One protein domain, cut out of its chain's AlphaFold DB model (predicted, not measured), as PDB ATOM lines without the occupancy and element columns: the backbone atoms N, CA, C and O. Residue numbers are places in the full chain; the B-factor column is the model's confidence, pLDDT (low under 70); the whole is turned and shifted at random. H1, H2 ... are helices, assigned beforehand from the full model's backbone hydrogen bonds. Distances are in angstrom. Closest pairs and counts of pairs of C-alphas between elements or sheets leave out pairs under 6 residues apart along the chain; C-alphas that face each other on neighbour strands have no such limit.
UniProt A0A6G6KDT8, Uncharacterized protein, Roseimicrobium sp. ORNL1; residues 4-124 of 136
ATOM      1  N   PRO A   4     -26.113  12.990 -58.342       81.94
ATOM      2  CA  PRO A   4     -26.708  14.197 -58.930       81.94
ATOM      3  C   PRO A   4     -27.983  14.685 -58.222       81.94
ATOM      4  O   PRO A   4     -28.187  15.891 -58.111       81.94
ATOM      5  N   HIS A   5     -28.828  13.790 -57.700       82.00
ATOM      6  CA  HIS A   5     -30.036  14.187 -56.965       82.00
ATOM      7  C   HIS A   5     -29.693  14.831 -55.619       82.00
ATOM      8  O   HIS A   5     -30.348  15.785 -55.204       82.00
ATOM      9  N   LEU A   6     -28.639  14.346 -54.956       81.81
ATOM     10  CA  LEU A   6     -28.162  14.923 -53.699       81.81
ATOM     11  C   LEU A   6     -27.671  16.368 -53.894       81.81
ATOM     12  O   LEU A   6     -27.994  17.243 -53.094       81.81
ATOM     13  N   ILE A   7     -26.944  16.630 -54.988       87.19
ATOM     14  CA  ILE A   7     -26.427  17.965 -55.330       87.19
ATOM     15  C   ILE A   7     -27.575  18.947 -55.604       87.19
ATOM     16  O   ILE A   7     -27.559  20.066 -55.094       87.19
ATOM     17  N   ILE A   8     -28.598  18.525 -56.355       89.25
ATOM     18  CA  ILE A   8     -29.761  19.370 -56.674       89.25
ATOM     19  C   ILE A   8     -30.519  19.765 -55.402       89.25
ATOM     20  O   ILE A   8     -30.868  20.933 -55.239       89.25
ATOM     21  N   ILE A   9     -30.730  18.825 -54.475       89.00
ATOM     22  CA  ILE A   9     -31.385  19.108 -53.190       89.00
ATOM     23  C   ILE A   9     -30.567  20.116 -52.377       89.00
ATOM     24  O   ILE A   9     -31.138  21.034 -51.794       89.00
ATOM     25  N   PHE A  10     -29.239  19.989 -52.367       89.56
ATOM     26  CA  PHE A  10     -28.369  20.901 -51.624       89.56
ATOM     27  C   PHE A  10     -28.401  22.328 -52.188       89.56
ATOM     28  O   PHE A  10     -28.491  23.294 -51.432       89.56
ATOM     29  N   ILE A  11     -28.395  22.465 -53.518       90.88
ATOM     30  CA  ILE A  11     -28.540  23.760 -54.195       90.88
ATOM     31  C   ILE A  11     -29.920  24.355 -53.906       90.88
ATOM     32  O   ILE A  11     -30.017  25.527 -53.551       90.88
ATOM     33  N   ALA A  12     -30.985  23.554 -54.000       88.88
ATOM     34  CA  ALA A  12     -32.340  24.004 -53.693       88.88
ATOM     35  C   ALA A  12     -32.463  24.490 -52.239       88.88
ATOM     36  O   ALA A  12     -33.054  25.540 -51.991       88.88
ATOM     37  N   LEU A  13     -31.851  23.778 -51.287       91.75
ATOM     38  CA  LEU A  13     -31.815  24.172 -49.878       91.75
ATOM     39  C   LEU A  13     -31.046  25.487 -49.677       91.75
ATOM     40  O   LEU A  13     -31.503  26.359 -48.940       91.75
ATOM     41  N   ALA A  14     -29.906  25.654 -50.352       89.19
ATOM     42  CA  ALA A  14     -29.110  26.878 -50.286       89.19
ATOM     43  C   ALA A  14     -29.870  28.089 -50.855       89.19
ATOM     44  O   ALA A  14     -29.870  29.160 -50.245       89.19
ATOM     45  N   VAL A  15     -30.570  27.915 -51.981       92.44
ATOM     46  CA  VAL A  15     -31.423  28.956 -52.575       92.44
ATOM     47  C   VAL A  15     -32.592  29.298 -51.650       92.44
ATOM     48  O   VAL A  15     -32.873  30.476 -51.439       92.44
ATOM     49  N   LEU A  16     -33.238  28.295 -51.045       92.69
ATOM     50  CA  LEU A  16     -34.323  28.503 -50.081       92.69
ATOM     51  C   LEU A  16     -33.841  29.288 -48.851       92.69
ATOM     52  O   LEU A  16     -34.503  30.231 -48.421       92.69
ATOM     53  N   ALA A  17     -32.672  28.934 -48.307       89.38
ATOM     54  CA  ALA A  17     -32.078  29.634 -47.174       89.38
ATOM     55  C   ALA A  17     -31.733  31.091 -47.524       89.38
ATOM     56  O   ALA A  17     -32.065  32.000 -46.764       89.38
ATOM     57  N   ALA A  18     -31.138  31.335 -48.696       89.12
ATOM     58  CA  ALA A  18     -30.845  32.687 -49.168       89.12
ATOM     59  C   ALA A  18     -32.122  33.525 -49.360       89.12
ATOM     60  O   ALA A  18     -32.173  34.684 -48.942       89.12
ATOM     61  N   ALA A  19     -33.178  32.930 -49.926       88.06
ATOM     62  CA  ALA A  19     -34.474  33.582 -50.089       88.06
ATOM     63  C   ALA A  19     -35.118  33.932 -48.737       88.06
ATOM     64  O   ALA A  19     -35.643  35.033 -48.575       88.06
ATOM     65  N   ALA A  20     -35.029  33.039 -47.746       88.94
ATOM     66  CA  ALA A  20     -35.526  33.296 -46.398       88.94
ATOM     67  C   ALA A  20     -34.790  34.472 -45.733       88.94
ATOM     68  O   ALA A  20     -35.432  35.358 -45.170       88.94
ATOM     69  N   VAL A  21     -33.459  34.536 -45.848       89.94
ATOM     70  CA  VAL A  21     -32.665  35.656 -45.313       89.94
ATOM     71  C   VAL A  21     -33.050  36.975 -45.989       89.94
ATOM     72  O   VAL A  21     -33.284  37.970 -45.302       89.94
ATOM     73  N   ALA A  22     -33.180  36.988 -47.318       87.62
ATOM     74  CA  ALA A  22     -33.606  38.178 -48.055       87.62
ATOM     75  C   ALA A  22     -35.012  38.649 -47.637       87.62
ATOM     76  O   ALA A  22     -35.228  39.847 -47.437       87.62
ATOM     77  N   ALA A  23     -35.951  37.719 -47.440       85.44
ATOM     78  CA  ALA A  23     -37.296  38.028 -46.964       85.44
ATOM     79  C   ALA A  23     -37.281  38.655 -45.560       85.44
ATOM     80  O   ALA A  23     -37.949  39.663 -45.331       85.44
ATOM     81  N   VAL A  24     -36.472  38.121 -44.637       84.94
ATOM     82  CA  VAL A  24     -36.320  38.686 -43.286       84.94
ATOM     83  C   VAL A  24     -35.778  40.115 -43.344       84.94
ATOM     84  O   VAL A  24     -36.316  40.996 -42.674       84.94
ATOM     85  N   ILE A  25     -34.766  40.378 -44.176       87.56
ATOM     86  CA  ILE A  25     -34.205  41.728 -44.347       87.56
ATOM     87  C   ILE A  25     -35.279  42.705 -44.846       87.56
ATOM     88  O   ILE A  25     -35.429  43.794 -44.289       87.56
ATOM     89  N   LEU A  26     -36.071  42.311 -45.848       88.25
ATOM     90  CA  LEU A  26     -37.170  43.134 -46.359       88.25
ATOM     91  C   LEU A  26     -38.235  43.407 -45.291       88.25
ATOM     92  O   LEU A  26     -38.708  44.538 -45.186       88.25
ATOM     93  N   CYS A  27     -38.577  42.419 -44.459       86.56
ATOM     94  CA  CYS A  27     -39.496  42.617 -43.337       86.56
ATOM     95  C   CYS A  27     -38.963  43.635 -42.320       86.56
ATOM     96  O   CYS A  27     -39.727  44.479 -41.854       86.56
ATOM     97  N   VAL A  28     -37.664  43.600 -42.003       86.25
ATOM     98  CA  VAL A  28     -37.036  44.572 -41.091       86.25
ATOM     99  C   VAL A  28     -37.098  45.986 -41.670       86.25
ATOM    100  O   VAL A  28     -37.462  46.924 -40.960       86.25
ATOM    101  N   ILE A  29     -36.805  46.147 -42.964       86.81
ATOM    102  CA  ILE A  29     -36.893  47.447 -43.645       86.81
ATOM    103  C   ILE A  29     -38.339  47.955 -43.645       86.81
ATOM    104  O   ILE A  29     -38.587  49.100 -43.268       86.81
ATOM    105  N   ALA A  30     -39.307  47.106 -44.000       84.06
ATOM    106  CA  ALA A  30     -40.723  47.467 -43.994       84.06
ATOM    107  C   ALA A  30     -41.199  47.892 -42.593       84.06
ATOM    108  O   ALA A  30     -41.893  48.900 -42.450       84.06
ATOM    109  N   PHE A  31     -40.770  47.174 -41.551       82.81
ATOM    110  CA  PHE A  31     -41.054  47.534 -40.166       82.81
ATOM    111  C   PHE A  31     -40.449  48.893 -39.790       82.81
ATOM    112  O   PHE A  31     -41.136  49.731 -39.207       82.81
ATOM    113  N   ALA A  32     -39.197  49.160 -40.175       82.44
ATOM    114  CA  ALA A  32     -38.559  50.452 -39.936       82.44
ATOM    115  C   ALA A  32     -39.321  51.601 -40.620       82.44
ATOM    116  O   ALA A  32     -39.591  52.621 -39.986       82.44
ATOM    117  N   MET A  33     -39.741  51.424 -41.878       87.81
ATOM    118  CA  MET A  33     -40.531  52.433 -42.597       87.81
ATOM    119  C   MET A  33     -41.901  52.677 -41.953       87.81
ATOM    120  O   MET A  33     -42.337  53.828 -41.845       87.81
ATOM    121  N   LEU A  34     -42.569  51.623 -41.470       85.69
ATOM    122  CA  LEU A  34     -43.814  51.752 -40.711       85.69
ATOM    123  C   LEU A  34     -43.604  52.549 -39.420       85.69
ATOM    124  O   LEU A  34     -44.366  53.475 -39.151       85.69
ATOM    125  N   MET A  35     -42.551  52.257 -38.653       83.94
ATOM    126  CA  MET A  35     -42.257  52.962 -37.400       83.94
ATOM    127  C   MET A  35     -41.928  54.442 -37.623       83.94
ATOM    128  O   MET A  35     -42.409  55.294 -36.875       83.94
ATOM    129  N   VAL A  36     -41.174  54.769 -38.679       86.06
ATOM    130  CA  VAL A  36     -40.917  56.164 -39.077       86.06
ATOM    131  C   VAL A  36     -42.224  56.875 -39.433       86.06
ATOM    132  O   VAL A  36     -42.440  58.008 -39.007       86.06
ATOM    133  N   SER A  37     -43.129  56.203 -40.147       85.00
ATOM    134  CA  SER A  37     -44.435  56.762 -40.518       85.00
ATOM    135  C   SER A  37     -45.320  57.013 -39.291       85.00
ATOM    136  O   SER A  37     -45.902  58.087 -39.159       85.00
ATOM    137  N   VAL A  38     -45.375  56.060 -38.355       86.94
ATOM    138  CA  VAL A  38     -46.107  56.184 -37.079       86.94
ATOM    139  C   VAL A  38     -45.585  57.369 -36.261       86.94
ATOM    140  O   VAL A  38     -46.361  58.196 -35.780       86.94
ATOM    141  N   LEU A  39     -44.260  57.507 -36.152       85.56
ATOM    142  CA  LEU A  39     -43.636  58.644 -35.472       85.56
ATOM    143  C   LEU A  39     -43.966  59.971 -36.165       85.56
ATOM    144  O   LEU A  39     -44.387  60.914 -35.497       85.56
ATOM    145  N   ALA A  40     -43.828  60.039 -37.490       84.88
ATOM    146  CA  ALA A  40     -44.104  61.246 -38.261       84.88
ATOM    147  C   ALA A  40     -45.565  61.702 -38.115       84.88
ATOM    148  O   ALA A  40     -45.817  62.882 -37.869       84.88
ATOM    149  N   ILE A  41     -46.527  60.775 -38.196       84.69
ATOM    150  CA  ILE A  41     -47.954  61.090 -38.036       84.69
ATOM    151  C   ILE A  41     -48.243  61.568 -36.612       84.69
ATOM    152  O   ILE A  41     -48.934  62.567 -36.430       84.69
ATOM    153  N   SER A  42     -47.689  60.906 -35.595       80.75
ATOM    154  CA  SER A  42     -47.821  61.339 -34.201       80.75
ATOM    155  C   SER A  42     -47.314  62.771 -33.991       80.75
ATOM    156  O   SER A  42     -47.993  63.596 -33.375       80.75
ATOM    157  N   VAL A  43     -46.136  63.088 -34.535       81.81
ATOM    158  CA  VAL A  43     -45.538  64.425 -34.444       81.81
ATOM    159  C   VAL A  43     -46.403  65.460 -35.168       81.81
ATOM    160  O   VAL A  43     -46.701  66.511 -34.601       81.81
ATOM    161  N   LEU A  44     -46.885  65.145 -36.374       84.31
ATOM    162  CA  LEU A  44     -47.793  66.001 -37.143       84.31
ATOM    163  C   LEU A  44     -49.101  66.287 -36.381       84.31
ATOM    164  O   LEU A  44     -49.567  67.427 -36.334       84.31
ATOM    165  N   VAL A  45     -49.686  65.271 -35.739       78.88
ATOM    166  CA  VAL A  45     -50.884  65.423 -34.897       78.88
ATOM    167  C   VAL A  45     -50.587  66.302 -33.679       78.88
ATOM    168  O   VAL A  45     -51.391  67.165 -33.331       78.88
ATOM    169  N   GLY A  46     -49.419  66.144 -33.053       74.19
ATOM    170  CA  GLY A  46     -48.983  66.992 -31.941       74.19
ATOM    171  C   GLY A  46     -48.849  68.468 -32.329       74.19
ATOM    172  O   GLY A  46     -49.334  69.333 -31.600       74.19
ATOM    173  N   PHE A  47     -48.257  68.757 -33.492       78.06
ATOM    174  CA  PHE A  47     -48.119  70.127 -33.997       78.06
ATOM    175  C   PHE A  47     -49.455  70.737 -34.429       78.06
ATOM    176  O   PHE A  47     -49.761  71.859 -34.039       78.06
ATOM    177  N   SER A  48     -50.276  70.000 -35.182       78.88
ATOM    178  CA  SER A  48     -51.575  70.497 -35.670       78.88
ATOM    179  C   SER A  48     -52.575  70.787 -34.551       78.88
ATOM    180  O   SER A  48     -53.371  71.714 -34.660       78.88
ATOM    181  N   SER A  49     -52.520  70.030 -33.456       74.19
ATOM    182  CA  SER A  49     -53.387  70.234 -32.288       74.19
ATOM    183  C   SER A  49     -52.815  71.201 -31.245       74.19
ATOM    184  O   SER A  49     -53.488  71.492 -30.256       74.19
ATOM    185  N   GLY A  50     -51.568  71.665 -31.414       74.00
ATOM    186  CA  GLY A  50     -50.864  72.501 -30.436       74.00
ATOM    187  C   GLY A  50     -50.647  71.827 -29.074       74.00
ATOM    188  O   GLY A  50     -50.344  72.500 -28.089       74.00
ATOM    189  N   ASN A  51     -50.831  70.506 -28.986       74.75
ATOM    190  CA  ASN A  51     -50.786  69.765 -27.735       74.75
ATOM    191  C   ASN A  51     -49.994  68.461 -27.893       74.75
ATOM    192  O   ASN A  51     -50.444  67.503 -28.522       74.75
ATOM    193  N   ALA A  52     -48.837  68.384 -27.230       73.81
ATOM    194  CA  ALA A  52     -47.981  67.196 -27.241       73.81
ATOM    195  C   ALA A  52     -48.714  65.925 -26.762       73.81
ATOM    196  O   ALA A  52     -48.453  64.832 -27.263       73.81
ATOM    197  N   LEU A  53     -49.690  66.057 -25.852       75.50
ATOM    198  CA  LEU A  53     -50.501  64.933 -25.367       75.50
ATOM    199  C   LEU A  53     -51.361  64.288 -26.458       75.50
ATOM    200  O   LEU A  53     -51.661  63.098 -26.357       75.50
ATOM    201  N   ALA A  54     -51.769  65.052 -27.474       74.56
ATOM    202  CA  ALA A  54     -52.550  64.535 -28.592       74.56
ATOM    203  C   ALA A  54     -51.674  63.726 -29.559       74.56
ATOM    204  O   ALA A  54     -52.096  62.660 -30.004       74.56
ATOM    205  N   GLY A  55     -50.433  64.169 -29.800       74.19
ATOM    206  CA  GLY A  55     -49.439  63.391 -30.548       74.19
ATOM    207  C   GLY A  55     -49.107  62.074 -29.846       74.19
ATOM    208  O   GLY A  55     -49.252  61.003 -30.426       74.19
ATOM    209  N   VAL A  56     -48.810  62.129 -28.542       79.56
ATOM    210  CA  VAL A  56     -48.559  60.925 -27.725       79.56
ATOM    211  C   VAL A  56     -49.750  59.962 -27.757       79.56
ATOM    212  O   VAL A  56     -49.563  58.757 -27.903       79.56
ATOM    213  N   ARG A  57     -50.988  60.467 -27.682       81.50
ATOM    214  CA  ARG A  57     -52.187  59.628 -27.828       81.50
ATOM    215  C   ARG A  57     -52.228  58.939 -29.193       81.50
ATOM    216  O   ARG A  57     -52.474  57.737 -29.243       81.50
ATOM    217  N   ALA A  58     -52.000  59.680 -30.277       81.31
ATOM    218  CA  ALA A  58     -51.987  59.128 -31.629       81.31
ATOM    219  C   ALA A  58     -50.910  58.043 -31.786       81.31
ATOM    220  O   ALA A  58     -51.197  56.982 -32.335       81.31
ATOM    221  N   PHE A  59     -49.723  58.260 -31.215       84.69
ATOM    222  CA  PHE A  59     -48.642  57.276 -31.183       84.69
ATOM    223  C   PHE A  59     -49.042  55.976 -30.481       84.69
ATOM    224  O   PHE A  59     -48.910  54.898 -31.058       84.69
ATOM    225  N   PHE A  60     -49.572  56.064 -29.254       84.12
ATOM    226  CA  PHE A  60     -50.012  54.884 -28.505       84.12
ATOM    227  C   PHE A  60     -51.113  54.126 -29.242       84.12
ATOM    228  O   PHE A  60     -51.061  52.902 -29.314       84.12
ATOM    229  N   VAL A  61     -52.082  54.839 -29.822       87.12
ATOM    230  CA  VAL A  61     -53.162  54.233 -30.612       87.12
ATOM    231  C   VAL A  61     -52.602  53.480 -31.818       87.12
ATOM    232  O   VAL A  61     -52.951  52.320 -32.022       87.12
ATOM    233  N   GLN A  62     -51.710  54.100 -32.592       87.25
ATOM    234  CA  GLN A  62     -51.114  53.476 -33.774       87.25
ATOM    235  C   GLN A  62     -50.265  52.253 -33.413       87.25
ATOM    236  O   GLN A  62     -50.415  51.202 -34.035       87.25
ATOM    237  N   LEU A  63     -49.428  52.351 -32.377       86.69
ATOM    238  CA  LEU A  63     -48.641  51.218 -31.888       86.69
ATOM    239  C   LEU A  63     -49.514  50.078 -31.361       86.69
ATOM    240  O   LEU A  63     -49.242  48.913 -31.651       86.69
ATOM    241  N   GLY A  64     -50.561  50.395 -30.598       84.69
ATOM    242  CA  GLY A  64     -51.496  49.399 -30.082       84.69
ATOM    243  C   GLY A  64     -52.200  48.653 -31.202       84.69
ATOM    244  O   GLY A  64     -52.207  47.429 -31.210       84.69
ATOM    245  N   VAL A  65     -52.730  49.377 -32.187       88.06
ATOM    246  CA  VAL A  65     -53.409  48.779 -33.345       88.06
ATOM    247  C   VAL A  65     -52.459  47.886 -34.144       88.06
ATOM    248  O   VAL A  65     -52.826  46.760 -34.462       88.06
ATOM    249  N   LEU A  66     -51.237  48.344 -34.432       86.50
ATOM    250  CA  LEU A  66     -50.259  47.563 -35.197       86.50
ATOM    251  C   LEU A  66     -49.813  46.302 -34.449       86.50
ATOM    252  O   LEU A  66     -49.864  45.206 -35.004       86.50
ATOM    253  N   SER A  67     -49.418  46.439 -33.181       84.56
ATOM    254  CA  SER A  67     -48.990  45.298 -32.359       84.56
ATOM    255  C   SER A  67     -50.125  44.298 -32.127       84.56
ATOM    256  O   SER A  67     -49.923  43.090 -32.256       84.56
ATOM    257  N   GLY A  68     -51.334  44.797 -31.867       85.56
ATOM    258  CA  GLY A  68     -52.537  43.990 -31.734       85.56
ATOM    259  C   GLY A  68     -52.871  43.235 -33.017       85.56
ATOM    260  O   GLY A  68     -53.125  42.033 -32.962       85.56
ATOM    261  N   ALA A  69     -52.816  43.899 -34.176       87.12
ATOM    262  CA  ALA A  69     -53.086  43.270 -35.466       87.12
ATOM    263  C   ALA A  69     -52.114  42.122 -35.761       87.12
ATOM    264  O   ALA A  69     -52.539  41.038 -36.160       87.12
ATOM    265  N   MET A  70     -50.816  42.331 -35.517       84.56
ATOM    266  CA  MET A  70     -49.807  41.290 -35.716       84.56
ATOM    267  C   MET A  70     -50.017  40.111 -34.764       84.56
ATOM    268  O   MET A  70     -50.027  38.966 -35.214       84.56
ATOM    269  N   MET A  71     -50.253  40.366 -33.474       85.00
ATOM    270  CA  MET A  71     -50.525  39.295 -32.511       85.00
ATOM    271  C   MET A  71     -51.797  38.521 -32.860       85.00
ATOM    272  O   MET A  71     -51.793  37.292 -32.827       85.00
ATOM    273  N   GLY A  72     -52.868  39.207 -33.256       85.31
ATOM    274  CA  GLY A  72     -54.108  38.573 -33.695       85.31
ATOM    275  C   GLY A  72     -53.921  37.690 -34.932       85.31
ATOM    276  O   GLY A  72     -54.412  36.563 -34.964       85.31
ATOM    277  N   ALA A  73     -53.143  38.153 -35.915       84.31
ATOM    278  CA  ALA A  73     -52.818  37.379 -37.113       84.31
ATOM    279  C   ALA A  73     -51.975  36.132 -36.794       84.31
ATOM    280  O   ALA A  73     -52.273  35.049 -37.294       84.31
ATOM    281  N   VAL A  74     -50.966  36.251 -35.921       85.81
ATOM    282  CA  VAL A  74     -50.153  35.107 -35.466       85.81
ATOM    283  C   VAL A  74     -51.014  34.094 -34.714       85.81
ATOM    284  O   VAL A  74     -50.899  32.898 -34.959       85.81
ATOM    285  N   THR A  75     -51.917  34.559 -33.849       86.62
ATOM    286  CA  THR A  75     -52.816  33.685 -33.074       86.62
ATOM    287  C   THR A  75     -53.827  32.964 -33.974       86.62
ATOM    288  O   THR A  75     -54.143  31.798 -33.764       86.62
ATOM    289  N   ALA A  76     -54.317  33.631 -35.020       85.75
ATOM    290  CA  ALA A  76     -55.142  32.998 -36.043       85.75
ATOM    291  C   ALA A  76     -54.363  31.948 -36.847       85.75
ATOM    292  O   ALA A  76     -54.883  30.867 -37.115       85.75
ATOM    293  N   LEU A  77     -53.108  32.237 -37.195       86.19
ATOM    294  CA  LEU A  77     -52.256  31.310 -37.933       86.19
ATOM    295  C   LEU A  77     -51.927  30.063 -37.097       86.19
ATOM    296  O   LEU A  77     -52.060  28.941 -37.588       86.19
ATOM    297  N   THR A  78     -51.606  30.218 -35.809       85.06
ATOM    298  CA  THR A  78     -51.426  29.068 -34.907       85.06
ATOM    299  C   THR A  78     -52.709  28.254 -34.764       85.06
ATOM    300  O   THR A  78     -52.649  27.026 -34.812       85.06
ATOM    301  N   LEU A  79     -53.875  28.902 -34.688       83.44
ATOM    302  CA  LEU A  79     -55.164  28.212 -34.641       83.44
ATOM    303  C   LEU A  79     -55.415  27.364 -35.898       83.44
ATOM    304  O   LEU A  79     -55.871  26.229 -35.777       83.44
ATOM    305  N   THR A  80     -55.067  27.863 -37.089       84.00
ATOM    306  CA  THR A  80     -55.212  27.085 -38.335       84.00
ATOM    307  C   THR A  80     -54.301  25.856 -38.389       84.00
ATOM    308  O   THR A  80     -54.699  24.829 -38.928       84.00
ATOM    309  N   HIS A  81     -53.114  25.915 -37.775       83.06
ATOM    310  CA  HIS A  81     -52.221  24.757 -37.675       83.06
ATOM    311  C   HIS A  81     -52.697  23.716 -36.659       83.06
ATOM    312  O   HIS A  81     -52.498  22.523 -36.868       83.06
ATOM    313  N   VAL A  82     -53.323  24.156 -35.564       84.25
ATOM    314  CA  VAL A  82     -53.868  23.261 -34.533       84.25
ATOM    315  C   VAL A  82     -55.182  22.621 -34.990       84.25
ATOM    316  O   VAL A  82     -55.459  21.477 -34.637       84.25
ATOM    317  N   TRP A  83     -55.979  23.326 -35.801       82.50
ATOM    318  CA  TRP A  83     -57.291  22.866 -36.254       82.50
ATOM    319  C   TRP A  83     -57.427  22.897 -37.790       82.50
ATOM    320  O   TRP A  83     -58.111  23.760 -38.347       82.50
ATOM    321  N   PRO A  84     -56.843  21.920 -38.507       73.94
ATOM    322  CA  PRO A  84     -56.799  21.918 -39.974       73.94
ATOM    323  C   PRO A  84     -58.164  21.704 -40.648       73.94
ATOM    324  O   PRO A  84     -58.296  21.910 -41.852       73.94
ATOM    325  N   ALA A  85     -59.204  21.319 -39.897       77.31
ATOM    326  CA  ALA A  85     -60.561  21.146 -40.423       77.31
ATOM    327  C   ALA A  85     -61.240  22.467 -40.847       77.31
ATOM    328  O   ALA A  85     -62.326  22.442 -41.426       77.31
ATOM    329  N   ILE A  86     -60.634  23.625 -40.561       72.06
ATOM    330  CA  ILE A  86     -61.218  24.918 -40.905       72.06
ATOM    331  C   ILE A  86     -60.847  25.283 -42.348       72.06
ATOM    332  O   ILE A  86     -59.708  25.600 -42.670       72.06
ATOM    333  N   SER A  87     -61.835  25.272 -43.240       62.69
ATOM    334  CA  SER A  87     -61.634  25.404 -44.690       62.69
ATOM    335  C   SER A  87     -61.222  26.804 -45.179       62.69
ATOM    336  O   SER A  87     -60.810  26.944 -46.326       62.69
ATOM    337  N   HIS A  88     -61.279  27.845 -44.337       76.00
ATOM    338  CA  HIS A  88     -61.130  29.252 -44.756       76.00
ATOM    339  C   HIS A  88     -59.929  29.963 -44.105       76.00
ATOM    340  O   HIS A  88     -60.079  30.958 -43.398       76.00
ATOM    341  N   HIS A  89     -58.719  29.475 -44.384       72.19
ATOM    342  CA  HIS A  89     -57.469  29.945 -43.764       72.19
ATOM    343  C   HIS A  89     -57.231  31.458 -43.938       72.19
ATOM    344  O   HIS A  89     -56.887  32.145 -42.979       72.19
ATOM    345  N   GLY A  90     -57.482  32.003 -45.135       73.69
ATOM    346  CA  GLY A  90     -57.289  33.434 -45.404       73.69
ATOM    347  C   GLY A  90     -58.246  34.341 -44.622       73.69
ATOM    348  O   GLY A  90     -57.835  35.375 -44.103       73.69
ATOM    349  N   VAL A  91     -59.510  33.933 -44.475       82.00
ATOM    350  CA  VAL A  91     -60.524  34.720 -43.751       82.00
ATOM    351  C   VAL A  91     -60.218  34.754 -42.256       82.00
ATOM    352  O   VAL A  91     -60.338  35.801 -41.628       82.00
ATOM    353  N   ILE A  92     -59.769  33.632 -41.691       82.19
ATOM    354  CA  ILE A  92     -59.414  33.523 -40.269       82.19
ATOM    355  C   ILE A  92     -58.229  34.426 -39.941       82.19
ATOM    356  O   ILE A  92     -58.231  35.080 -38.904       82.19
ATOM    357  N   LEU A  93     -57.248  34.509 -40.839       83.38
ATOM    358  CA  LEU A  93     -56.067  35.346 -40.654       83.38
ATOM    359  C   LEU A  93     -56.431  36.837 -40.666       83.38
ATOM    360  O   LEU A  93     -55.999  37.586 -39.789       83.38
ATOM    361  N   VAL A  94     -57.301  37.255 -41.593       83.88
ATOM    362  CA  VAL A  94     -57.809  38.637 -41.658       83.88
ATOM    363  C   VAL A  94     -58.672  38.974 -40.439       83.88
ATOM    364  O   VAL A  94     -58.477  40.019 -39.822       83.88
ATOM    365  N   MET A  95     -59.589  38.086 -40.045       85.62
ATOM    366  CA  MET A  95     -60.441  38.288 -38.867       85.62
ATOM    367  C   MET A  95     -59.634  38.282 -37.563       85.62
ATOM    368  O   MET A  95     -59.867  39.111 -36.683       85.62
ATOM    369  N   GLY A  96     -58.643  37.399 -37.444       84.94
ATOM    370  CA  GLY A  96     -57.696  37.381 -36.332       84.94
ATOM    371  C   GLY A  96     -56.908  38.680 -36.240       84.94
ATOM    372  O   GLY A  96     -56.838  39.285 -35.174       84.94
ATOM    373  N   GLY A  97     -56.393  39.175 -37.368       84.38
ATOM    374  CA  GLY A  97     -55.734  40.477 -37.427       84.38
ATOM    375  C   GLY A  97     -56.660  41.631 -37.030       84.38
ATOM    376  O   GLY A  97     -56.276  42.476 -36.227       84.38
ATOM    377  N   ALA A  98     -57.901  41.656 -37.519       86.62
ATOM    378  CA  ALA A  98     -58.864  42.713 -37.200       86.62
ATOM    379  C   ALA A  98     -59.283  42.715 -35.718       86.62
ATOM    380  O   ALA A  98     -59.303  43.762 -35.068       86.62
ATOM    381  N   THR A  99     -59.582  41.542 -35.156       88.88
ATOM    382  CA  THR A  99     -59.913  41.398 -33.728       88.88
ATOM    383  C   THR A  99     -58.720  41.739 -32.836       88.88
ATOM    384  O   THR A  99     -58.877  42.456 -31.847       88.88
ATOM    385  N   GLY A 100     -57.513  41.318 -33.221       88.12
ATOM    386  CA  GLY A 100     -56.272  41.704 -32.558       88.12
ATOM    387  C   GLY A 100     -56.027  43.212 -32.599       88.12
ATOM    388  O   GLY A 100     -55.697  43.802 -31.573       88.12
ATOM    389  N   ALA A 101     -56.258  43.863 -33.742       87.50
ATOM    390  CA  ALA A 101     -56.160  45.316 -33.891       87.50
ATOM    391  C   ALA A 101     -57.099  46.054 -32.925       87.50
ATOM    392  O   ALA A 101     -56.703  47.031 -32.287       87.50
ATOM    393  N   PHE A 102     -58.328  45.555 -32.770       88.69
ATOM    394  CA  PHE A 102     -59.302  46.100 -31.827       88.69
ATOM    395  C   PHE A 102     -58.876  45.896 -30.364       88.69
ATOM    396  O   PHE A 102     -58.941  46.828 -29.562       88.69
ATOM    397  N   GLY A 103     -58.370  44.710 -30.014       86.19
ATOM    398  CA  GLY A 103     -57.800  44.452 -28.688       86.19
ATOM    399  C   GLY A 103     -56.610  45.367 -28.382       86.19
ATOM    400  O   GLY A 103     -56.543  45.975 -27.315       86.19
ATOM    401  N   GLY A 104     -55.713  45.544 -29.353       86.38
ATOM    402  CA  GLY A 104     -54.572  46.447 -29.257       86.38
ATOM    403  C   GLY A 104     -54.970  47.916 -29.098       86.38
ATOM    404  O   GLY A 104     -54.358  48.636 -28.308       86.38
ATOM    405  N   LEU A 105     -56.042  48.355 -29.766       88.50
ATOM    406  CA  LEU A 105     -56.628  49.683 -29.572       88.50
ATOM    407  C   LEU A 105     -57.114  49.885 -28.128       88.50
ATOM    408  O   LEU A 105     -56.810  50.910 -27.519       88.50
ATOM    409  N   LEU A 106     -57.843  48.916 -27.565       88.44
ATOM    410  CA  LEU A 106     -58.323  48.988 -26.180       88.44
ATOM    411  C   LEU A 106     -57.161  49.075 -25.185       88.44
ATOM    412  O   LEU A 106     -57.174  49.924 -24.292       88.44
ATOM    413  N   VAL A 107     -56.129  48.247 -25.369       87.19
ATOM    414  CA  VAL A 107     -54.919  48.269 -24.534       87.19
ATOM    415  C   VAL A 107     -54.190  49.607 -24.660       87.19
ATOM    416  O   VAL A 107     -53.794  50.174 -23.644       87.19
ATOM    417  N   ALA A 108     -54.066  50.166 -25.866       86.12
ATOM    418  CA  ALA A 108     -53.460  51.480 -26.069       86.12
ATOM    419  C   ALA A 108     -54.222  52.606 -25.365       86.12
ATOM    420  O   ALA A 108     -53.604  53.488 -24.768       86.12
ATOM    421  N   LEU A 109     -55.557  52.579 -25.395       86.56
ATOM    422  CA  LEU A 109     -56.384  53.558 -24.687       86.56
ATOM    423  C   LEU A 109     -56.223  53.439 -23.165       86.56
ATOM    424  O   LEU A 109     -56.126  54.458 -22.478       86.56
ATOM    425  N   LEU A 110     -56.144  52.214 -22.635       87.12
ATOM    426  CA  LEU A 110     -55.876  51.968 -21.216       87.12
ATOM    427  C   LEU A 110     -54.467  52.420 -20.813       87.12
ATOM    428  O   LEU A 110     -54.314  53.103 -19.801       87.12
ATOM    429  N   ALA A 111     -53.454  52.102 -21.621       82.31
ATOM    430  CA  ALA A 111     -52.075  52.526 -21.403       82.31
ATOM    431  C   ALA A 111     -51.956  54.054 -21.413       82.31
ATOM    432  O   ALA A 111     -51.348  54.637 -20.518       82.31
ATOM    433  N   TYR A 112     -52.616  54.723 -22.363       83.44
ATOM    434  CA  TYR A 112     -52.673  56.179 -22.404       83.44
ATOM    435  C   TYR A 112     -53.335  56.764 -21.149       83.44
ATOM    436  O   TYR A 112     -52.819  57.719 -20.569       83.44
ATOM    437  N   ARG A 113     -54.435  56.167 -20.675       82.69
ATOM    438  CA  ARG A 113     -55.098  56.590 -19.433       82.69
ATOM    439  C   ARG A 113     -54.196  56.411 -18.210       82.69
ATOM    440  O   ARG A 113     -54.152  57.292 -17.356       82.69
ATOM    441  N   ALA A 114     -53.440  55.316 -18.136       80.88
ATOM    442  CA  ALA A 114     -52.455  55.101 -17.077       80.88
ATOM    443  C   ALA A 114     -51.335  56.156 -17.114       80.88
ATOM    444  O   ALA A 114     -50.953  56.692 -16.073       80.88
ATOM    445  N   VAL A 115     -50.859  56.511 -18.310       78.81
ATOM    446  CA  VAL A 115     -49.859  57.569 -18.518       78.81
ATOM    447  C   VAL A 115     -50.400  58.946 -18.109       78.81
ATOM    448  O   VAL A 115     -49.686  59.709 -17.461       78.81
ATOM    449  N   GLN A 116     -51.663  59.259 -18.413       78.19
ATOM    450  CA  GLN A 116     -52.307  60.494 -17.951       78.19
ATOM    451  C   GLN A 116     -52.374  60.567 -16.420       78.19
ATOM    452  O   GLN A 116     -51.943  61.561 -15.839       78.19
ATOM    453  N   LEU A 117     -52.828  59.495 -15.763       80.06
ATOM    454  CA  LEU A 117     -52.880  59.415 -14.299       80.06
ATOM    455  C   LEU A 117     -51.486  59.553 -13.667       80.06
ATOM    456  O   LEU A 117     -51.325  60.215 -12.641       80.06
ATOM    457  N   ALA A 118     -50.456  58.969 -14.285       73.94
ATOM    458  CA  ALA A 118     -49.075  59.123 -13.836       73.94
ATOM    459  C   ALA A 118     -48.581  60.575 -13.974       73.94
ATOM    460  O   ALA A 118     -47.926  61.086 -13.065       73.94
ATOM    461  N   MET A 119     -48.927  61.266 -15.064       68.56
ATOM    462  CA  MET A 119     -48.579  62.679 -15.261       68.56
ATOM    463  C   MET A 119     -49.291  63.625 -14.289       68.56
ATOM    464  O   MET A 119     -48.725  64.651 -13.910       68.56
ATOM    465  N   GLU A 120     -50.512  63.301 -13.864       71.06
ATOM    466  CA  GLU A 120     -51.214  64.049 -12.814       71.06
ATOM    467  C   GLU A 120     -50.581  63.825 -11.438       71.06
ATOM    468  O   GLU A 120     -50.452  64.765 -10.654       71.06
ATOM    469  N   ARG A 121     -50.121  62.599 -11.162       69.56
ATOM    470  CA  ARG A 121     -49.499  62.228  -9.884       69.56
ATOM    471  C   ARG A 121     -48.059  62.731  -9.737       69.56
ATOM    472  O   ARG A 121     -47.617  62.977  -8.617       69.56
ATOM    473  N   PHE A 122     -47.338  62.919 -10.845       63.94
ATOM    474  CA  PHE A 122     -45.957  63.411 -10.868       63.94
ATOM    475  C   PHE A 122     -45.826  64.707 -11.693       63.94
ATOM    476  O   PHE A 122     -45.318  64.687 -12.817       63.94
ATOM    477  N   PRO A 123     -46.199  65.872 -11.128       56.91
ATOM    478  CA  PRO A 123     -46.171  67.153 -11.842       56.91
ATOM    479  C   PRO A 123     -44.766  67.602 -12.278       56.91
ATOM    480  O   PRO A 123     -44.652  68.458 -13.150       56.91
ATOM    481  N   LYS A 124     -43.693  67.002 -11.736       54.56
ATOM    482  CA  LYS A 124     -42.295  67.254 -12.141       54.56
ATOM    483  C   LYS A 124     -41.959  66.781 -13.567       54.56
ATOM    484  O   LYS A 124     -40.922  67.168 -14.087       54.56
TER     485      LYS A 124
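This is residues 4 to 124 of the 136 residues of an uncharacterized protein of Roseimicrobium sp. ORNL1 (UniProt A0A6G6KDT8). Three long helices fold back and forth as a zigzag: H1 and H2 make a narrow V, joined near the end of H1 and the start of H2, and H3 folds back along H2, crossing it closely at a small angle. Residues 4 to 33 of H1 stick out free, as does the end of the printed part, residues 117 to 124. The printed part has 121 residues with three named helices, in the order H1, H2, H3, and no named strand; the class is all helix. It is only just extended, close to loose, with a radius of gyration of the C-alphas of 20.7 A and spans of 73 by 33 by 25 A.

H1, residues 4 to 48, and H2, residues 52 to 82, form a helical hairpin over a tight link of 3 residues. They touch with residues 38 to 47 of H1 and 52 to 63 of H2 alone; their closest C-alphas, of Gly 46 and Gly 55, are 3.9 A apart. They run opposite ways at a shallow tilt of 28 degrees. H3, residues 89 to 121, forms a second helical hairpin with H2. These two touch with 73 pairs of C-alphas within 8 A, the closest being those of Gly 72 and Gly 100, 4.0 A apart. They run opposite ways at a shallow tilt of 34 degrees, only just short of steep. H1 and H3 are apart. In H1, H2 and H3 every O i to N i+4 pair is within hydrogen-bond range.

H1 begins at C-alpha 4, (-26.708, 14.197, -58.930), and measures 65.8 A from first to last C-alpha. H2 measures 44.9 A from C-alpha 52, at (-47.981, 67.196, -27.241), to C-alpha 82. H3 measures 47.5 A and ends at C-alpha 121, (-49.499, 62.228, -9.884).

The C-alphas farthest apart, of Pro 4 and Pro 123, are 73.5 A apart. The printed part has no cut and no long link; H2 to H3 is a short link of 6 residues. The mean pLDDT of the printed part is 82.8, with residues 87, 119 and 121 to 124 under 70.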